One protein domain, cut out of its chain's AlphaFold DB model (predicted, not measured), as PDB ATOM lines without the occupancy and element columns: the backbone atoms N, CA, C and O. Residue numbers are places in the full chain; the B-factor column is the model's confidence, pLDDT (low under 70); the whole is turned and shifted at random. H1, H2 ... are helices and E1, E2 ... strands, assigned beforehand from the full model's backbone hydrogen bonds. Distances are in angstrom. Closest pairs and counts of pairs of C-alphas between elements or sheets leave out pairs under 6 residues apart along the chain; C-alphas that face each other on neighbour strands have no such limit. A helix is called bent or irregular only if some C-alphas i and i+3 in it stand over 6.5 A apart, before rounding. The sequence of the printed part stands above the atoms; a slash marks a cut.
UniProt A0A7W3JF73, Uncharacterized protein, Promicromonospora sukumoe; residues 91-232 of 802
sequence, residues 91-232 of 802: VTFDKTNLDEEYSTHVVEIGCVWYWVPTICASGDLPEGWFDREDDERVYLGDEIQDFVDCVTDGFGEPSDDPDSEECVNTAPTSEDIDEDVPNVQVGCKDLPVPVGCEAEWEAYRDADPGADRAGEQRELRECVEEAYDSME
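This is residues 91 to 232 of the 802 residues of an uncharacterized protein of Promicromonospora sukumoe (UniProt A0A7W3JF73). Two lobes lie along the longest axis, joined by the long helix H4: one is a small four-stranded sheet with H2 over it and the short helix H1 beside H2, the other is H3 and the strand hairpin E5 and E6, both packed on H4. H4 begins beside the sheet, with residues 211 to 218 near E3, E2 and E1, and runs outward into the second lobe. The printed part has 142 residues, with four named helices and six named strands that come along the chain in the order E1 E2 E3 H1 E4 H2 E5 E6 H3 H4 and hold 71 of those residues; the larger sheet runs E3 E2 E1 E4, all antiparallel, and the class is mixed, helices and strands. The whole is compact, with a radius of gyration of the C-alphas of 15.4 A and spans of 45 by 35 by 25 A.

Find C-alpha 91 at (-121.641, -174.514, -123.857), where E1 begins; it runs 16.4 A to residue 96. E2, residues 104 to 109, is also 16.4 A long, E3 is residues 112 to 115, and E4 is residues 138 to 140. H1 is residues 118 to 123 and H2 residues 145 to 152. In the other lobe look for E5, residues 183 to 186, E6, residues 189 to 192, and H3, residues 198 to 206, 11.8 A long. H4, residues 211 to 231, runs 31.0 A from (-130.200, -178.697, -132.201) to (-148.232, -157.931, -146.470).

Start at the sheet, where E1, E2 and E3 form a meander, each strand the antiparallel neighbour of the one before. Look for N 94 and O 106 at 2.9 A between E1 and E2, N 114 and O 107 at 2.8 A between E3 and E2, and N 91 and O 139 at 2.8 A between E1 and E4. H2 is on the sheet at a height of 9.7 A, across the strands at 69 degrees to E2 on the local plane. H1 and H2 only just touch, with 3 pairs of C-alphas within 8 A, the closest those of Cys 120 and Cys 150 at 5.8 A. H4 stands at the sheet's level; its C-alpha 214 is 5.4 A from that of Trp 115, their closest pair. H4 is irregular, with C-alphas 215 and 218 7.2 A apart, and has a kink of 28 degrees near residue 219. H3 and H4, a helical hairpin, touch at Glu 200 and Leu 220, whose C-alphas are 5.1 A apart, with a shallow tilt of 23 degrees, opposite ways. In the hairpin E5 and E6, N 191 and O 184 are 2.8 A apart; the closest C-alphas of E5 and H4, Val 186 and Arg 221, are 6.3 A apart. In H1, H2 and H3 every O i to N i+4 pair is within hydrogen-bond range; in H4 14 of 17 are.

The two C-alphas farthest apart, those of Glu 133 and Glu 232, are 46.7 A apart. The printed part has no cut; the links from H1 to E4, 14 residues, and from H2 to E5, 30 residues, are long. The mean pLDDT of the printed part is 82.5, and residues 97 to 103 and 122 to 136 are under 70.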
ATOM      1  N   VAL A  91    -121.173-174.925-122.529       83.25
ATOM      2  CA  VAL A  91    -121.641-174.514-123.857       83.25
ATOM      3  C   VAL A  91    -121.220-175.573-124.871       83.25
ATOM      4  O   VAL A  91    -120.022-175.842-125.035       83.25
ATOM      5  N   THR A  92    -122.195-176.173-125.550       85.25
ATOM      6  CA  THR A  92    -121.991-177.248-126.535       85.25
ATOM      7  C   THR A  92    -122.363-176.736-127.915       85.25
ATOM      8  O   THR A  92    -123.456-176.223-128.083       85.25
ATOM      9  N   PHE A  93    -121.515-176.897-128.927       81.44
ATOM     10  CA  PHE A  93    -121.872-176.495-130.291       81.44
ATOM     11  C   PHE A  93    -122.029-177.710-131.195       81.44
ATOM     12  O   PHE A  93    -121.255-178.665-131.094       81.44
ATOM     13  N   ASP A  94    -122.948-177.614-132.149       81.00
ATOM     14  CA  ASP A  94    -123.186-178.636-133.162       81.00
ATOM     15  C   ASP A  94    -123.335-178.010-134.564       81.00
ATOM     16  O   ASP A  94    -123.165-176.798-134.761       81.00
ATOM     17  N   LYS A  95    -123.585-178.852-135.567       76.81
ATOM     18  CA  LYS A  95    -123.845-178.460-136.952       76.81
ATOM     19  C   LYS A  95    -125.025-179.229-137.516       76.81
ATOM     20  O   LYS A  95    -124.990-180.457-137.596       76.81
ATOM     21  N   THR A  96    -126.004-178.494-138.013       71.94
ATOM     22  CA  THR A  96    -127.203-179.029-138.663       71.94
ATOM     23  C   THR A  96    -127.147-178.793-140.176       71.94
ATOM     24  O   THR A  96    -126.226-178.145-140.684       71.94
ATOM     25  N   ASN A  97    -128.064-179.423-140.917       59.75
ATOM     26  CA  ASN A  97    -128.170-179.357-142.383       59.75
ATOM     27  C   ASN A  97    -126.858-179.640-143.143       59.75
ATOM     28  O   ASN A  97    -126.309-178.832-143.882       59.75
ATOM     29  N   LEU A  98    -126.368-180.877-142.988       52.84
ATOM     30  CA  LEU A  98    -125.116-181.377-143.583       52.84
ATOM     31  C   LEU A  98    -125.167-181.699-145.097       52.84
ATOM     32  O   LEU A  98    -124.165-182.190-145.625       52.84
ATOM     33  N   ASP A  99    -126.301-181.508-145.781       47.69
ATOM     34  CA  ASP A  99    -126.507-181.988-147.163       47.69
ATOM     35  C   ASP A  99    -126.319-180.914-148.263       47.69
ATOM     36  O   ASP A  99    -126.229-181.288-149.437       47.69
ATOM     37  N   GLU A 100    -126.162-179.625-147.923       45.59
ATOM     38  CA  GLU A 100    -125.852-178.547-148.888       45.59
ATOM     39  C   GLU A 100    -124.562-177.761-148.545       45.59
ATOM     40  O   GLU A 100    -123.813-178.112-147.634       45.59
ATOM     41  N   GLU A 101    -124.208-176.764-149.367       42.81
ATOM     42  CA  GLU A 101    -122.863-176.149-149.435       42.81
ATOM     43  C   GLU A 101    -122.487-175.288-148.202       42.81
ATOM     44  O   GLU A 101    -121.339-174.854-148.073       42.81
ATOM     45  N   TYR A 102    -123.425-175.115-147.264       52.81
ATOM     46  CA  TYR A 102    -123.322-174.317-146.044       52.81
ATOM     47  C   TYR A 102    -123.875-175.120-144.858       52.81
ATOM     48  O   TYR A 102    -125.024-175.541-144.887       52.81
ATOM     49  N   SER A 103    -123.070-175.343-143.813       64.31
ATOM     50  CA  SER A 103    -123.547-175.986-142.576       64.31
ATOM     51  C   SER A 103    -124.074-174.933-141.605       64.31
ATOM     52  O   SER A 103    -123.280-174.071-141.204       64.31
ATOM     53  N   THR A 104    -125.324-175.040-141.162       72.62
ATOM     54  CA  THR A 104    -125.853-174.173-140.101       72.62
ATOM     55  C   THR A 104    -125.136-174.478-138.788       72.62
ATOM     56  O   THR A 104    -124.926-175.635-138.417       72.62
ATOM     57  N   HIS A 105    -124.686-173.426-138.110       82.00
ATOM     58  CA  HIS A 105    -124.002-173.512-136.828       82.00
ATOM     59  C   HIS A 105    -125.009-173.264-135.706       82.00
ATOM     60  O   HIS A 105    -125.677-172.232-135.704       82.00
ATOM     61  N   VAL A 106    -125.093-174.197-134.756       86.56
ATOM     62  CA  VAL A 106    -125.997-174.117-133.599       86.56
ATOM     63  C   VAL A 106    -125.225-174.315-132.297       86.56
ATOM     64  O   VAL A 106    -124.175-174.967-132.278       86.56
ATOM     65  N   VAL A 107    -125.732-173.750-131.204       88.50
ATOM     66  CA  VAL A 107    -125.099-173.806-129.883       88.50
ATOM     67  C   VAL A 107    -126.126-173.980-128.763       88.50
ATOM     68  O   VAL A 107    -127.168-173.334-128.748       88.50
ATOM     69  N   GLU A 108    -125.823-174.868-127.824       90.50
ATOM     70  CA  GLU A 108    -126.546-175.095-126.578       90.50
ATOM     71  C   GLU A 108    -125.970-174.194-125.485       90.50
ATOM     72  O   GLU A 108    -124.797-174.323-125.120       90.50
ATOM     73  N   ILE A 109    -126.797-173.297-124.952       88.19
ATOM     74  CA  ILE A 109    -126.470-172.391-123.849       88.19
ATOM     75  C   ILE A 109    -127.604-172.499-122.827       88.19
ATOM     76  O   ILE A 109    -128.773-172.356-123.171       88.19
ATOM     77  N   GLY A 110    -127.291-172.797-121.562       86.94
ATOM     78  CA  GLY A 110    -128.313-172.887-120.510       86.94
ATOM     79  C   GLY A 110    -129.372-173.975-120.746       86.94
ATOM     80  O   GLY A 110    -130.492-173.845-120.257       86.94
ATOM     81  N   CYS A 111    -129.020-175.035-121.483       87.69
ATOM     82  CA  CYS A 111    -129.909-176.101-121.974       87.69
ATOM     83  C   CYS A 111    -130.926-175.699-123.063       87.69
ATOM     84  O   CYS A 111    -131.810-176.499-123.368       87.69
ATOM     85  N   VAL A 112    -130.788-174.519-123.676       89.44
ATOM     86  CA  VAL A 112    -131.565-174.082-124.848       89.44
ATOM     87  C   VAL A 112    -130.647-174.041-126.071       89.44
ATOM     88  O   VAL A 112    -129.475-173.686-125.950       89.44
ATOM     89  N   TRP A 113    -131.158-174.430-127.242       91.56
ATOM     90  CA  TRP A 113    -130.403-174.394-128.497       91.56
ATOM     91  C   TRP A 113    -130.718-173.128-129.299       91.56
ATOM     92  O   TRP A 113    -131.885-172.782-129.490       91.56
ATOM     93  N   TYR A 114    -129.671-172.483-129.797       88.88
ATOM     94  CA  TYR A 114    -129.713-171.254-130.583       88.88
ATOM     95  C   TYR A 114    -128.999-171.474-131.917       88.88
ATOM     96  O   TYR A 114    -127.953-172.132-131.961       88.88
ATOM     97  N   TRP A 115    -129.515-170.896-133.000       87.19
ATOM     98  CA  TRP A 115    -128.698-170.632-134.184       87.19
ATOM     99  C   TRP A 115    -127.613-169.595-133.847       87.19
ATOM    100  O   TRP A 115    -127.813-168.740-132.987       87.19
ATOM    101  N   VAL A 116    -126.440-169.677-134.480       83.25
ATOM    102  CA  VAL A 116    -125.330-168.740-134.225       83.25
ATOM    103  C   VAL A 116    -125.340-167.615-135.268       83.25
ATOM    104  O   VAL A 116    -125.066-167.901-136.439       83.25
ATOM    105  N   PRO A 117    -125.560-166.343-134.878       78.19
ATOM    106  CA  PRO A 117    -125.487-165.215-135.801       78.19
ATOM    107  C   PRO A 117    -124.094-165.046-136.418       78.19
ATOM    108  O   PRO A 117    -123.063-165.201-135.754       78.19
ATOM    109  N   THR A 118    -124.049-164.660-137.697       75.19
ATOM    110  CA  THR A 118    -122.797-164.481-138.458       75.19
ATOM    111  C   THR A 118    -121.845-163.472-137.807       75.19
ATOM    112  O   THR A 118    -120.627-163.654-137.864       75.19
ATOM    113  N   ILE A 119    -122.381-162.436-137.149       72.69
ATOM    114  CA  ILE A 119    -121.594-161.427-136.431       72.69
ATOM    115  C   ILE A 119    -120.795-162.060-135.278       72.69
ATOM    116  O   ILE A 119    -119.562-162.011-135.310       72.69
ATOM    117  N   CYS A 120    -121.455-162.798-134.380       78.25
ATOM    118  CA  CYS A 120    -120.828-163.543-133.280       78.25
ATOM    119  C   CYS A 120    -119.851-164.618-133.783       78.25
ATOM    120  O   CYS A 120    -118.784-164.832-133.206       78.25
ATOM    121  N   ALA A 121    -120.174-165.267-134.909       70.44
ATOM    122  CA  ALA A 121    -119.285-166.229-135.560       70.44
ATOM    123  C   ALA A 121    -117.983-165.596-136.105       70.44
ATOM    124  O   ALA A 121    -117.011-166.312-136.354       70.44
ATOM    125  N   SER A 122    -117.952-164.275-136.312       66.31
ATOM    126  CA  SER A 122    -116.815-163.555-136.900       66.31
ATOM    127  C   SER A 122    -115.949-162.795-135.887       66.31
ATOM    128  O   SER A 122    -114.740-162.682-136.108       66.31
ATOM    129  N   GLY A 123    -116.544-162.298-134.795       62.62
ATOM    130  CA  GLY A 123    -115.861-161.528-133.750       62.62
ATOM    131  C   GLY A 123    -115.336-162.379-132.593       62.62
ATOM    132  O   GLY A 123    -114.166-162.262-132.229       62.62
ATOM    133  N   ASP A 124    -116.180-163.268-132.059       67.62
ATOM    134  CA  ASP A 124    -116.041-163.740-130.670       67.62
ATOM    135  C   ASP A 124    -115.766-165.249-130.538       67.62
ATOM    136  O   ASP A 124    -115.625-165.779-129.433       67.62
ATOM    137  N   LEU A 125    -115.639-165.971-131.660       67.94
ATOM    138  CA  LEU A 125    -115.334-167.405-131.630       67.94
ATOM    139  C   LEU A 125    -113.950-167.712-131.011       67.94
ATOM    140  O   LEU A 125    -112.942-167.116-131.405       67.94
ATOM    141  N   PRO A 126    -113.843-168.728-130.129       64.56
ATOM    142  CA  PRO A 126    -112.575-169.109-129.505       64.56
ATOM    143  C   PRO A 126    -111.488-169.547-130.501       64.56
ATOM    144  O   PRO A 126    -111.741-170.329-131.423       64.56
ATOM    145  N   GLU A 127    -110.234-169.143-130.258       59.16
ATOM    146  CA  GLU A 127    -109.083-169.589-131.060       59.16
ATOM    147  C   GLU A 127    -109.018-171.130-131.156       59.16
ATOM    148  O   GLU A 127    -109.032-171.849-130.152       59.16
ATOM    149  N   GLY A 128    -108.903-171.648-132.384       56.28
ATOM    150  CA  GLY A 128    -108.862-173.092-132.654       56.28
ATOM    151  C   GLY A 128    -110.233-173.770-132.773       56.28
ATOM    152  O   GLY A 128    -110.287-174.998-132.799       56.28
ATOM    153  N   TRP A 129    -111.325-173.001-132.882       61.25
ATOM    154  CA  TRP A 129    -112.692-173.486-133.127       61.25
ATOM    155  C   TRP A 129    -112.782-174.620-134.168       61.25
ATOM    156  O   TRP A 129    -113.243-175.730-133.891       61.25
ATOM    157  N   PHE A 130    -112.272-174.348-135.371       57.31
ATOM    158  CA  PHE A 130    -112.307-175.260-136.517       57.31
ATOM    159  C   PHE A 130    -111.334-176.451-136.407       57.31
ATOM    160  O   PHE A 130    -111.389-177.351-137.244       57.31
ATOM    161  N   ASP A 131    -110.452-176.472-135.400       54.47
ATOM    162  CA  ASP A 131    -109.408-177.492-135.231       54.47
ATOM    163  C   ASP A 131    -109.801-178.630-134.262       54.47
ATOM    164  O   ASP A 131    -109.049-179.602-134.136       54.47
ATOM    165  N   ARG A 132    -110.956-178.544-133.579       60.59
ATOM    166  CA  ARG A 132    -111.474-179.606-132.690       60.59
ATOM    167  C   ARG A 132    -112.396-180.590-133.423       60.59
ATOM    168  O   ARG A 132    -113.209-180.184-134.263       60.59
ATOM    169  N   GLU A 133    -112.283-181.879-133.073       59.91
ATOM    170  CA  GLU A 133    -113.232-182.924-133.498       59.91
ATOM    171  C   GLU A 133    -114.636-182.598-132.940       59.91
ATOM    172  O   GLU A 133    -114.753-181.931-131.909       59.91
ATOM    173  N   ASP A 134    -115.702-182.989-133.649       58.66
ATOM    174  CA  ASP A 134    -117.070-182.527-133.349       58.66
ATOM    175  C   ASP A 134    -117.532-182.919-131.925       58.66
ATOM    176  O   ASP A 134    -118.270-182.171-131.293       58.66
ATOM    177  N   ASP A 135    -117.021-184.025-131.367       56.41
ATOM    178  CA  ASP A 135    -117.282-184.488-129.996       56.41
ATOM    179  C   ASP A 135    -116.396-183.840-128.904       56.41
ATOM    180  O   ASP A 135    -116.526-184.179-127.726       56.41
ATOM    181  N   GLU A 136    -115.524-182.887-129.260       62.44
ATOM    182  CA  GLU A 136    -114.675-182.110-128.334       62.44
ATOM    183  C   GLU A 136    -115.040-180.601-128.278       62.44
ATOM    184  O   GLU A 136    -114.321-179.796-127.668       62.44
ATOM    185  N   ARG A 137    -116.164-180.196-128.891       70.44
ATOM    186  CA  ARG A 137    -116.657-178.800-128.940       70.44
ATOM    187  C   ARG A 137    -117.533-178.404-127.747       70.44
ATOM    188  O   ARG A 137    -118.615-177.845-127.910       70.44
ATOM    189  N   VAL A 138    -117.024-178.673-126.547       73.31
ATOM    190  CA  VAL A 138    -117.630-178.236-125.283       73.31
ATOM    191  C   VAL A 138    -116.678-177.278-124.566       73.31
ATOM    192  O   VAL A 138    -115.471-177.536-124.482       73.31
ATOM    193  N   TYR A 139    -117.222-176.169-124.077       77.19
ATOM    194  CA  TYR A 139    -116.516-175.070-123.414       77.19
ATOM    195  C   TYR A 139    -117.248-174.725-122.113       77.19
ATOM    196  O   TYR A 139    -118.440-174.987-122.005       77.19
ATOM    197  N   LEU A 140    -116.569-174.153-121.118       78.62
ATOM    198  CA  LEU A 140    -117.273-173.565-119.974       78.62
ATOM    199  C   LEU A 140    -117.856-172.213-120.404       78.62
ATOM    200  O   LEU A 140    -117.163-171.452-121.081       78.62
ATOM    201  N   GLY A 141    -119.093-171.894-120.017       74.06
ATOM    202  CA  GLY A 141    -119.730-170.633-120.427       74.06
ATOM    203  C   GLY A 141    -118.946-169.383-120.009       74.06
ATOM    204  O   GLY A 141    -118.823-168.445-120.792       74.06
ATOM    205  N   ASP A 142    -118.312-169.411-118.833       78.56
ATOM    206  CA  ASP A 142    -117.501-168.304-118.313       78.56
ATOM    207  C   ASP A 142    -116.133-168.142-119.005       78.56
ATOM    208  O   ASP A 142    -115.506-167.090-118.877       78.56
ATOM    209  N   GLU A 143    -115.669-169.140-119.769       78.31
ATOM    210  CA  GLU A 143    -114.467-169.022-120.609       78.31
ATOM    211  C   GLU A 143    -114.736-168.320-121.947       78.31
ATOM    212  O   GLU A 143    -113.790-167.849-122.581       78.31
ATOM    213  N   ILE A 144    -115.999-168.265-122.381       81.00
ATOM    214  CA  ILE A 144    -116.419-167.731-123.685       81.00
ATOM    215  C   ILE A 144    -117.592-166.750-123.548       81.00
ATOM    216  O   ILE A 144    -118.432-166.650-124.439       81.00
ATOM    217  N   GLN A 145    -117.646-166.033-122.419       84.06
ATOM    218  CA  GLN A 145    -118.785-165.192-122.049       84.06
ATOM    219  C   GLN A 145    -119.114-164.134-123.112       84.06
ATOM    220  O   GLN A 145    -120.283-163.962-123.402       84.06
ATOM    221  N   ASP A 146    -118.119-163.512-123.754       84.00
ATOM    222  CA  ASP A 146    -118.354-162.512-124.811       84.00
ATOM    223  C   ASP A 146    -119.144-163.106-126.009       84.00
ATOM    224  O   ASP A 146    -120.020-162.454-126.571       84.00
ATOM    225  N   PHE A 147    -118.906-164.381-126.352       85.50
ATOM    226  CA  PHE A 147    -119.670-165.107-127.378       85.50
ATOM    227  C   PHE A 147    -121.055-165.543-126.875       85.50
ATOM    228  O   PHE A 147    -122.026-165.481-127.624       85.50
ATOM    229  N   VAL A 148    -121.150-165.999-125.620       86.94
ATOM    230  CA  VAL A 148    -122.431-166.359-124.982       86.94
ATOM    231  C   VAL A 148    -123.356-165.152-124.921       86.94
ATOM    232  O   VAL A 148    -124.522-165.271-125.289       86.94
ATOM    233  N   ASP A 149    -122.821-164.005-124.505       88.50
ATOM    234  CA  ASP A 149    -123.513-162.725-124.497       88.50
ATOM    235  C   ASP A 149    -123.943-162.407-125.936       88.50
ATOM    236  O   ASP A 149    -125.137-162.376-126.180       88.50
ATOM    237  N   CYS A 150    -123.036-162.354-126.925       86.94
ATOM    238  CA  CYS A 150    -123.399-162.072-128.328       86.94
ATOM    239  C   CYS A 150    -124.519-162.972-128.901       86.94
ATOM    240  O   CYS A 150    -125.364-162.495-129.653       86.94
ATOM    241  N   VAL A 151    -124.544-164.271-128.573       86.81
ATOM    242  CA  VAL A 151    -125.582-165.198-129.070       86.81
ATOM    243  C   VAL A 151    -126.907-165.074-128.313       86.81
ATOM    244  O   VAL A 151    -127.948-165.360-128.895       86.81
ATOM    245  N   THR A 152    -126.888-164.700-127.031       87.94
ATOM    246  CA  THR A 152    -128.106-164.618-126.200       87.94
ATOM    247  C   THR A 152    -128.643-163.196-126.026       87.94
ATOM    248  O   THR A 152    -129.764-163.031-125.550       87.94
ATOM    249  N   ASP A 153    -127.887-162.181-126.445       87.19
ATOM    250  CA  ASP A 153    -128.303-160.781-126.461       87.19
ATOM    251  C   ASP A 153    -129.490-160.592-127.415       87.19
ATOM    252  O   ASP A 153    -129.491-161.086-128.546       87.19
ATOM    253  N   GLY A 154    -130.545-159.929-126.945       82.56
ATOM    254  CA  GLY A 154    -131.808-159.826-127.674       82.56
ATOM    255  C   GLY A 154    -132.643-161.109-127.777       82.56
ATOM    256  O   GLY A 154    -133.586-161.102-128.561       82.56
ATOM    257  N   PHE A 155    -132.355-162.193-127.042       86.25
ATOM    258  CA  PHE A 155    -133.249-163.363-126.944       86.25
ATOM    259  C   PHE A 155    -134.041-163.348-125.623       86.25
ATOM    260  O   PHE A 155    -133.561-163.831-124.592       86.25
ATOM    261  N   GLY A 156    -135.276-162.841-125.662       86.19
ATOM    262  CA  GLY A 156    -136.082-162.547-124.469       86.19
ATOM    263  C   GLY A 156    -137.567-162.889-124.601       86.19
ATOM    264  O   GLY A 156    -138.017-163.393-125.625       86.19
ATOM    265  N   GLU A 157    -138.343-162.627-123.542       89.31
ATOM    266  CA  GLU A 157    -139.813-162.725-123.603       89.31
ATOM    267  C   GLU A 157    -140.391-161.586-124.482       89.31
ATOM    268  O   GLU A 157    -139.758-160.533-124.586       89.31
ATOM    269  N   PRO A 158    -141.586-161.752-125.089       88.75
ATOM    270  CA  PRO A 158    -142.231-160.702-125.879       88.75
ATOM    271  C   PRO A 158    -142.434-159.390-125.106       88.75
ATOM    272  O   PRO A 158    -142.696-159.394-123.897       88.75
ATOM    273  N   SER A 159    -142.381-158.270-125.825       88.94
ATOM    274  CA  SER A 159    -142.469-156.909-125.289       88.94
ATOM    275  C   SER A 159    -143.426-156.047-126.118       88.94
ATOM    276  O   SER A 159    -143.505-156.188-127.336       88.94
ATOM    277  N   ASP A 160    -144.124-155.118-125.457       82.75
ATOM    278  CA  ASP A 160    -144.922-154.078-126.129       82.75
ATOM    279  C   ASP A 160    -144.020-153.046-126.860       82.75
ATOM    280  O   ASP A 160    -144.477-152.338-127.757       82.75
ATOM    281  N   ASP A 161    -142.752-152.961-126.440       84.94
ATOM    282  CA  ASP A 161    -141.686-152.087-126.944       84.94
ATOM    283  C   ASP A 161    -140.856-152.852-128.002       84.94
ATOM    284  O   ASP A 161    -140.183-153.821-127.619       84.94
ATOM    285  N   PRO A 162    -140.942-152.499-129.305       82.06
ATOM    286  CA  PRO A 162    -140.278-153.232-130.386       82.06
ATOM    287  C   PRO A 162    -138.755-153.045-130.376       82.06
ATOM    288  O   PRO A 162    -138.038-153.974-130.742       82.06
ATOM    289  N   ASP A 163    -138.267-151.904-129.881       83.38
ATOM    290  CA  ASP A 163    -136.844-151.537-129.811       83.38
ATOM    291  C   ASP A 163    -136.137-152.131-128.581       83.38
ATOM    292  O   ASP A 163    -135.022-151.747-128.213       83.38
ATOM    293  N   SER A 164    -136.791-153.063-127.884       88.06
ATOM    294  CA  SER A 164    -136.248-153.634-126.663       88.06
ATOM    295  C   SER A 164    -135.035-154.524-126.954       88.06
ATOM    296  O   SER A 164    -135.163-155.657-127.429       88.06
ATOM    297  N   GLU A 165    -133.856-154.041-126.542       87.31
ATOM    298  CA  GLU A 165    -132.582-154.783-126.506       87.31
ATOM    299  C   GLU A 165    -132.711-156.176-125.844       87.31
ATOM    300  O   GLU A 165    -131.885-157.048-126.091       87.31
ATOM    301  N   GLU A 166    -133.738-156.422-125.015       88.75
ATOM    302  CA  GLU A 166    -133.974-157.730-124.387       88.75
ATOM    303  C   GLU A 166    -134.544-158.784-125.360       88.75
ATOM    304  O   GLU A 166    -134.309-159.969-125.137       88.75
ATOM    305  N   CYS A 167    -135.258-158.398-126.429       89.25
ATOM    306  CA  CYS A 167    -135.952-159.331-127.337       89.25
ATOM    307  C   CYS A 167    -135.744-159.100-128.847       89.25
ATOM    308  O   CYS A 167    -136.192-159.940-129.630       89.25
ATOM    309  N   VAL A 168    -135.037-158.045-129.270       84.06
ATOM    310  CA  VAL A 168    -134.844-157.666-130.689       84.06
ATOM    311  C   VAL A 168    -134.312-158.786-131.608       84.06
ATOM    312  O   VAL A 168    -134.724-158.881-132.759       84.06
ATOM    313  N   ASN A 169    -133.464-159.692-131.109       84.31
ATOM    314  CA  ASN A 169    -132.875-160.785-131.900       84.31
ATOM    315  C   ASN A 169    -133.681-162.097-131.861       84.31
ATOM    316  O   ASN A 169    -133.298-163.065-132.530       84.31
ATOM    317  N   THR A 170    -134.765-162.159-131.078       89.56
ATOM    318  CA  THR A 170    -135.440-163.422-130.749       89.56
ATOM    319  C   THR A 170    -135.941-164.139-132.001       89.56
ATOM    320  O   THR A 170    -136.564-163.553-132.886       89.56
ATOM    321  N   ALA A 171    -135.678-165.442-132.054       89.75
ATOM    322  CA  ALA A 171    -136.133-166.343-133.103       89.75
ATOM    323  C   ALA A 171    -137.092-167.407-132.519       89.75
ATOM    324  O   ALA A 171    -137.108-167.601-131.297       89.75
ATOM    325  N   PRO A 172    -137.844-168.143-133.362       92.50
ATOM    326  CA  PRO A 172    -138.751-169.204-132.916       92.50
ATOM    327  C   PRO A 172    -138.063-170.224-131.985       92.50
ATOM    328  O   PRO A 172    -136.894-170.548-132.173       92.50
ATOM    329  N   THR A 173    -138.742-170.756-130.964       91.06
ATOM    330  CA  THR A 173    -138.085-171.611-129.948       91.06
ATOM    331  C   THR A 173    -137.560-172.950-130.494       91.06
ATOM    332  O   THR A 173    -138.210-173.632-131.279       91.06
ATOM    333  N   SER A 174    -136.390-173.393-130.027       91.25
ATOM    334  CA  SER A 174    -135.876-174.739-130.327       91.25
ATOM    335  C   SER A 174    -136.523-175.846-129.480       91.25
ATOM    336  O   SER A 174    -136.318-177.029-129.762       91.25
ATOM    337  N   GLU A 175    -137.305-175.492-128.456       89.88
ATOM    338  CA  GLU A 175    -137.957-176.432-127.537       89.88
ATOM    339  C   GLU A 175    -139.254-177.057-128.116       89.88
ATOM    340  O   GLU A 175    -139.544-176.984-129.313       89.88
ATOM    341  N   ASP A 176    -140.033-177.742-127.266       86.38
ATOM    342  CA  ASP A 176    -141.348-178.301-127.604       86.38
ATOM    343  C   ASP A 176    -142.357-177.181-127.958       86.38
ATOM    344  O   ASP A 176    -142.620-176.294-127.143       86.38
ATOM    345  N   ILE A 177    -142.985-177.270-129.136       87.19
ATOM    346  CA  ILE A 177    -144.009-176.333-129.640       87.19
ATOM    347  C   ILE A 177    -145.421-176.948-129.615       87.19
ATOM    348  O   ILE A 177    -145.576-178.170-129.530       87.19
ATOM    349  N   ASP A 178    -146.466-176.120-129.720       84.69
ATOM    350  CA  ASP A 178    -147.832-176.595-129.991       84.69
ATOM    351  C   ASP A 178    -148.041-176.715-131.511       84.69
ATOM    352  O   ASP A 178    -148.383-175.747-132.180       84.69
ATOM    353  N   GLU A 179    -147.810-177.909-132.068       76.69
ATOM    354  CA  GLU A 179    -147.923-178.187-133.514       76.69
ATOM    355  C   GLU A 179    -149.313-177.860-134.112       76.69
ATOM    356  O   GLU A 179    -149.428-177.702-135.327       76.69
ATOM    357  N   ASP A 180    -150.365-177.774-133.284       79.69
ATOM    358  CA  ASP A 180    -151.727-177.420-133.713       79.69
ATOM    359  C   ASP A 180    -151.930-175.883-133.846       79.69
ATOM    360  O   ASP A 180    -152.977-175.459-134.342       79.69
ATOM    361  N   VAL A 181    -150.971-175.042-133.415       86.38
ATOM    362  CA  VAL A 181    -151.053-173.566-133.439       86.38
ATOM    363  C   VAL A 181    -149.801-172.966-134.106       86.38
ATOM    364  O   VAL A 181    -148.735-172.948-133.490       86.38
ATOM    365  N   PRO A 182    -149.896-172.439-135.341       90.94
ATOM    366  CA  PRO A 182    -148.751-171.924-136.082       90.94
ATOM    367  C   PRO A 182    -148.432-170.490-135.648       90.94
ATOM    368  O   PRO A 182    -148.688-169.541-136.379       90.94
ATOM    369  N   ASN A 183    -147.918-170.323-134.431       92.81
ATOM    370  CA  ASN A 183    -147.542-169.029-133.865       92.81
ATOM    371  C   ASN A 183    -146.133-169.105-133.277       92.81
ATOM    372  O   ASN A 183    -145.821-170.036-132.531       92.81
ATOM    373  N   VAL A 184    -145.298-168.124-133.598       94.19
ATOM    374  CA  VAL A 184    -143.884-168.072-133.218       94.19
ATOM    375  C   VAL A 184    -143.499-166.674-132.756       94.19
ATOM    376  O   VAL A 184    -144.053-165.686-133.227       94.19
ATOM    377  N   GLN A 185    -142.526-166.588-131.852       92.81
ATOM    378  CA  GLN A 185    -141.931-165.309-131.494       92.81
ATOM    379  C   GLN A 185    -140.869-164.921-132.531       92.81
ATOM    380  O   GLN A 185    -139.985-165.721-132.851       92.81
ATOM    381  N   VAL A 186    -140.968-163.691-133.029       91.31
ATOM    382  CA  VAL A 186    -140.022-163.042-133.942       91.31
ATOM    383  C   VAL A 186    -139.745-161.652-133.381       91.31
ATOM    384  O   VAL A 186    -140.664-160.849-133.194       91.31
ATOM    385  N   GLY A 187    -138.486-161.403-133.017       89.56
ATOM    386  CA  GLY A 187    -138.113-160.247-132.212       89.56
ATOM    387  C   GLY A 187    -138.958-160.161-130.933       89.56
ATOM    388  O   GLY A 187    -139.186-161.145-130.221       89.56
ATOM    389  N   CYS A 188    -139.494-158.976-130.659       90.38
ATOM    390  CA  CYS A 188    -140.322-158.729-129.482       90.38
ATOM    391  C   CYS A 188    -141.802-159.144-129.617       90.38
ATOM    392  O   CYS A 188    -142.547-158.967-128.654       90.38
ATOM    393  N   LYS A 189    -142.251-159.705-130.754       89.62
ATOM    394  CA  LYS A 189    -143.672-160.016-131.007       89.62
ATOM    395  C   LYS A 189    -143.938-161.508-131.214       89.62
ATOM    396  O   LYS A 189    -143.180-162.211-131.872       89.62
ATOM    397  N   ASP A 190    -145.076-161.966-130.696       91.81
ATOM    398  CA  ASP A 190    -145.696-163.240-131.068       91.81
ATOM    399  C   ASP A 190    -146.495-163.048-132.369       91.81
ATOM    400  O   ASP A 190    -147.467-162.291-132.388       91.81
ATOM    401  N   LEU A 191    -146.104-163.738-133.442       93.75
ATOM    402  CA  LEU A 191    -146.727-163.644-134.764       93.75
ATOM    403  C   LEU A 191    -147.251-165.014-135.237       93.75
ATOM    404  O   LEU A 191    -146.549-166.024-135.106       93.75
ATOM    405  N   PRO A 192    -148.458-165.086-135.828       94.69
ATOM    406  CA  PRO A 192    -148.887-166.268-136.554       94.69
ATOM    407  C   PRO A 192    -148.055-166.416-137.835       94.69
ATOM    408  O   PRO A 192    -147.807-165.442-138.540       94.69
ATOM    409  N   VAL A 193    -147.629-167.639-138.152       95.25
ATOM    410  CA  VAL A 193    -146.851-167.920-139.365       95.25
ATOM    411  C   VAL A 193    -147.776-167.772-140.580       95.25
ATOM    412  O   VAL A 193    -148.755-168.524-140.673       95.25
ATOM    413  N   PRO A 194    -147.515-166.822-141.495       93.06
ATOM    414  CA  PRO A 194    -148.441-166.484-142.565       93.06
ATOM    415  C   PRO A 194    -148.380-167.485-143.724       93.06
ATOM    416  O   PRO A 194    -147.364-168.145-143.951       93.06
ATOM    417  N   VAL A 195    -149.467-167.553-144.500       89.31
ATOM    418  CA  VAL A 195    -149.461-168.195-145.829       89.31
ATOM    419  C   VAL A 195    -148.302-167.646-146.666       89.31
ATOM    420  O   VAL A 195    -148.082-166.433-146.686       89.31
ATOM    421  N   GLY A 196    -147.575-168.538-147.341       87.56
ATOM    422  CA  GLY A 196    -146.312-168.250-148.027       87.56
ATOM    423  C   GLY A 196    -145.095-168.887-147.345       87.56
ATOM    424  O   GLY A 196    -144.156-169.260-148.043       87.56
ATOM    425  N   CYS A 197    -145.138-169.088-146.021       93.56
ATOM    426  CA  CYS A 197    -144.063-169.709-145.231       93.56
ATOM    427  C   CYS A 197    -144.324-171.192-144.893       93.56
ATOM    428  O   CYS A 197    -143.870-171.705-143.864       93.56
ATOM    429  N   GLU A 198    -145.113-171.908-145.706       93.56
ATOM    430  CA  GLU A 198    -145.465-173.303-145.418       93.56
ATOM    431  C   GLU A 198    -144.250-174.237-145.425       93.56
ATOM    432  O   GLU A 198    -144.222-175.188-144.647       93.56
ATOM    433  N   ALA A 199    -143.262-174.013-146.298       93.56
ATOM    434  CA  ALA A 199    -142.122-174.919-146.433       93.56
ATOM    435  C   ALA A 199    -141.195-174.839-145.210       93.56
ATOM    436  O   ALA A 199    -140.785-175.866-144.668       93.56
ATOM    437  N   GLU A 200    -140.946-173.619-144.751       94.62
ATOM    438  CA  GLU A 200    -140.130-173.248-143.601       94.62
ATOM    439  C   GLU A 200    -140.819-173.704-142.307       94.62
ATOM    440  O   GLU A 200    -140.188-174.308-141.436       94.62
ATOM    441  N   TRP A 201    -142.146-173.530-142.213       94.88
ATOM    442  CA  TRP A 201    -142.945-174.068-141.110       94.88
ATOM    443  C   TRP A 201    -142.935-175.597-141.062       94.88
ATOM    444  O   TRP A 201    -142.766-176.177-139.986       94.88
ATOM    445  N   GLU A 202    -143.103-176.280-142.203       93.94
ATOM    446  CA  GLU A 202    -143.029-177.744-142.243       93.94
ATOM    447  C   GLU A 202    -141.633-178.251-141.860       93.94
ATOM    448  O   GLU A 202    -141.552-179.227-141.113       93.94
ATOM    449  N   ALA A 203    -140.555-177.591-142.299       92.31
ATOM    450  CA  ALA A 203    -139.184-177.958-141.943       92.31
ATOM    451  C   ALA A 203    -138.924-177.808-140.431       92.31
ATOM    452  O   ALA A 203    -138.547-178.774-139.761       92.31
ATOM    453  N   TYR A 204    -139.237-176.637-139.869       93.62
ATOM    454  CA  TYR A 204    -139.104-176.327-138.443       93.62
ATOM    455  C   TYR A 204    -139.961-177.230-137.535       93.62
ATOM    456  O   TYR A 204    -139.517-177.662-136.460       93.62
ATOM    457  N   ARG A 205    -141.188-177.559-137.961       93.00
ATOM    458  CA  ARG A 205    -142.078-178.478-137.240       93.00
ATOM    459  C   ARG A 205    -141.555-179.912-137.278       93.00
ATOM    460  O   ARG A 205    -141.533-180.561-136.232       93.00
ATOM    461  N   ASP A 206    -141.153-180.403-138.453       92.12
ATOM    462  CA  ASP A 206    -140.714-181.790-138.654       92.12
ATOM    463  C   ASP A 206    -139.305-182.069-138.069       92.12
ATOM    464  O   ASP A 206    -138.949-183.238-137.882       92.12
ATOM    465  N   ALA A 207    -138.527-181.030-137.739       90.50
ATOM    466  CA  ALA A 207    -137.265-181.129-137.002       90.50
ATOM    467  C   ALA A 207    -137.463-181.537-135.522       90.50
ATOM    468  O   ALA A 207    -138.380-181.068-134.838       90.50
ATOM    469  N   ASP A 208    -136.586-182.398-134.990       90.31
ATOM    470  CA  ASP A 208    -136.626-182.805-133.577       90.31
ATOM    471  C   ASP A 208    -136.269-181.602-132.651       90.31
ATOM    472  O   ASP A 208    -135.387-180.806-132.995       90.31
ATOM    473  N   PRO A 209    -136.911-181.447-131.468       91.69
ATOM    474  CA  PRO A 209    -136.586-180.375-130.521       91.69
ATOM    475  C   PRO A 209    -135.110-180.381-130.087       91.69
ATOM    476  O   PRO A 209    -134.540-181.438-129.795       91.69
ATOM    477  N   GLY A 210    -134.515-179.193-129.975       88.81
ATOM    478  CA  GLY A 210    -133.096-178.972-129.692       88.81
ATOM    479  C   GLY A 210    -132.321-178.526-130.934       88.81
ATOM    480  O   GLY A 210    -132.782-177.661-131.675       88.81
ATOM    481  N   ALA A 211    -131.132-179.102-131.145       87.75
ATOM    482  CA  ALA A 211    -130.200-178.697-132.201       87.75
ATOM    483  C   ALA A 211    -130.833-178.663-133.602       87.75
ATOM    484  O   ALA A 211    -130.698-177.655-134.290       87.75
ATOM    485  N   ASP A 212    -131.543-179.726-134.002       88.06
ATOM    486  CA  ASP A 212    -132.149-179.831-135.337       88.06
ATOM    487  C   ASP A 212    -133.152-178.689-135.575       88.06
ATOM    488  O   ASP A 212    -132.998-177.947-136.542       88.06
ATOM    489  N   ARG A 213    -134.100-178.450-134.651       91.50
ATOM    490  CA  ARG A 213    -135.033-177.308-134.745       91.50
ATOM    491  C   ARG A 213    -134.328-175.948-134.709       91.50
ATOM    492  O   ARG A 213    -134.742-175.046-135.430       91.50
ATOM    493  N   ALA A 214    -133.245-175.804-133.940       90.06
ATOM    494  CA  ALA A 214    -132.421-174.592-133.955       90.06
ATOM    495  C   ALA A 214    -131.777-174.319-135.330       90.06
ATOM    496  O   ALA A 214    -131.513-173.167-135.665       90.06
ATOM    497  N   GLY A 215    -131.567-175.352-136.155       87.62
ATOM    498  CA  GLY A 215    -131.099-175.210-137.536       87.62
ATOM    499  C   GLY A 215    -132.088-174.498-138.464       87.62
ATOM    500  O   GLY A 215    -131.654-173.778-139.360       87.62
ATOM    501  N   GLU A 216    -133.390-174.663-138.215       90.94
ATOM    502  CA  GLU A 216    -134.486-174.155-139.056       90.94
ATOM    503  C   GLU A 216    -135.007-172.774-138.602       90.94
ATOM    504  O   GLU A 216    -135.698-172.087-139.354       90.94
ATOM    505  N   GLN A 217    -134.668-172.339-137.377       89.75
ATOM    506  CA  GLN A 217    -135.135-171.077-136.770       89.75
ATOM    507  C   GLN A 217    -134.953-169.858-137.676       89.75
ATOM    508  O   GLN A 217    -135.854-169.030-137.777       89.75
ATOM    509  N   ARG A 218    -133.774-169.743-138.294       87.06
ATOM    510  CA  ARG A 218    -133.378-168.583-139.100       87.06
ATOM    511  C   ARG A 218    -134.260-168.431-140.338       87.06
ATOM    512  O   ARG A 218    -134.720-167.334-140.610       87.06
ATOM    513  N   GLU A 219    -134.509-169.524-141.051       89.69
ATOM    514  CA  GLU A 219    -135.253-169.511-142.320       89.69
ATOM    515  C   GLU A 219    -136.743-169.254-142.079       89.69
ATOM    516  O   GLU A 219    -137.355-168.459-142.788       89.69
ATOM    517  N   LEU A 220    -137.302-169.817-141.000       93.44
ATOM    518  CA  LEU A 220    -138.655-169.473-140.566       93.44
ATOM    519  C   LEU A 220    -138.763-168.012-140.100       93.44
ATOM    520  O   LEU A 220    -139.757-167.362-140.412       93.44
ATOM    521  N   ARG A 221    -137.765-167.486-139.372       91.69
ATOM    522  CA  ARG A 221    -137.759-166.083-138.931       91.69
ATOM    523  C   ARG A 221    -137.711-165.132-140.128       91.69
ATOM    524  O   ARG A 221    -138.598-164.299-140.245       91.69
ATOM    525  N   GLU A 222    -136.750-165.325-141.032       90.75
ATOM    526  CA  GLU A 222    -136.581-164.517-142.249       90.75
ATOM    527  C   GLU A 222    -137.853-164.528-143.114       90.75
ATOM    528  O   GLU A 222    -138.294-163.468-143.548       90.75
ATOM    529  N   CYS A 223    -138.505-165.687-143.293       93.38
ATOM    530  CA  CYS A 223    -139.765-165.760-144.039       93.38
ATOM    531  C   CYS A 223    -140.912-165.003-143.350       93.38
ATOM    532  O   CYS A 223    -141.672-164.302-144.014       93.38
ATOM    533  N   VAL A 224    -141.053-165.119-142.023       93.62
ATOM    534  CA  VAL A 224    -142.090-164.386-141.276       93.62
ATOM    535  C   VAL A 224    -141.834-162.874-141.337       93.62
ATOM    536  O   VAL A 224    -142.777-162.127-141.582       93.62
ATOM    537  N   GLU A 225    -140.584-162.435-141.166       90.00
ATOM    538  CA  GLU A 225    -140.161-161.030-141.291       90.00
ATOM    539  C   GLU A 225    -140.511-160.481-142.691       90.00
ATOM    540  O   GLU A 225    -141.313-159.555-142.801       90.00
ATOM    541  N   GLU A 226    -140.021-161.114-143.765       89.56
ATOM    542  CA  GLU A 226    -140.265-160.699-145.159       89.56
ATOM    543  C   GLU A 226    -141.759-160.720-145.535       89.56
ATOM    544  O   GLU A 226    -142.259-159.812-146.206       89.56
ATOM    545  N   ALA A 227    -142.508-161.726-145.070       90.94
ATOM    546  CA  ALA A 227    -143.937-161.818-145.331       90.94
ATOM    547  C   ALA A 227    -144.716-160.677-144.662       90.94
ATOM    548  O   ALA A 227    -145.572-160.078-145.311       90.94
ATOM    549  N   TYR A 228    -144.443-160.349-143.394       90.56
ATOM    550  CA  TYR A 228    -145.109-159.220-142.731       90.56
ATOM    551  C   TYR A 228    -144.736-157.875-143.349       90.56
ATOM    552  O   TYR A 228    -145.616-157.031-143.537       90.56
ATOM    553  N   ASP A 229    -143.483-157.729-143.766       85.44
ATOM    554  CA  ASP A 229    -142.995-156.543-144.454       85.44
ATOM    555  C   ASP A 229    -143.635-156.324-145.834       85.44
ATOM    556  O   ASP A 229    -143.868-155.174-146.215       85.44
ATOM    557  N   SER A 230    -143.961-157.399-146.561       84.88
ATOM    558  CA  SER A 230    -144.678-157.353-147.848       84.88
ATOM    559  C   SER A 230    -146.203-157.239-147.698       84.88
ATOM    560  O   SER A 230    -146.877-156.616-148.523       84.88
ATOM    561  N   MET A 231    -146.780-157.881-146.678       86.81
ATOM    562  CA  MET A 231    -148.232-157.931-146.470       86.81
ATOM    563  C   MET A 231    -148.824-156.591-146.049       86.81
ATOM    564  O   MET A 231    -149.982-156.317-146.365       86.81
ATOM    565  N   GLU A 232    -148.088-155.805-145.267       86.19
ATOM    566  CA  GLU A 232    -148.615-154.610-144.625       86.19
ATOM    567  C   GLU A 232    -148.094-153.336-145.326       86.19
ATOM    568  O   GLU A 232    -146.885-153.106-145.326       86.19
TER     569      GLU A 232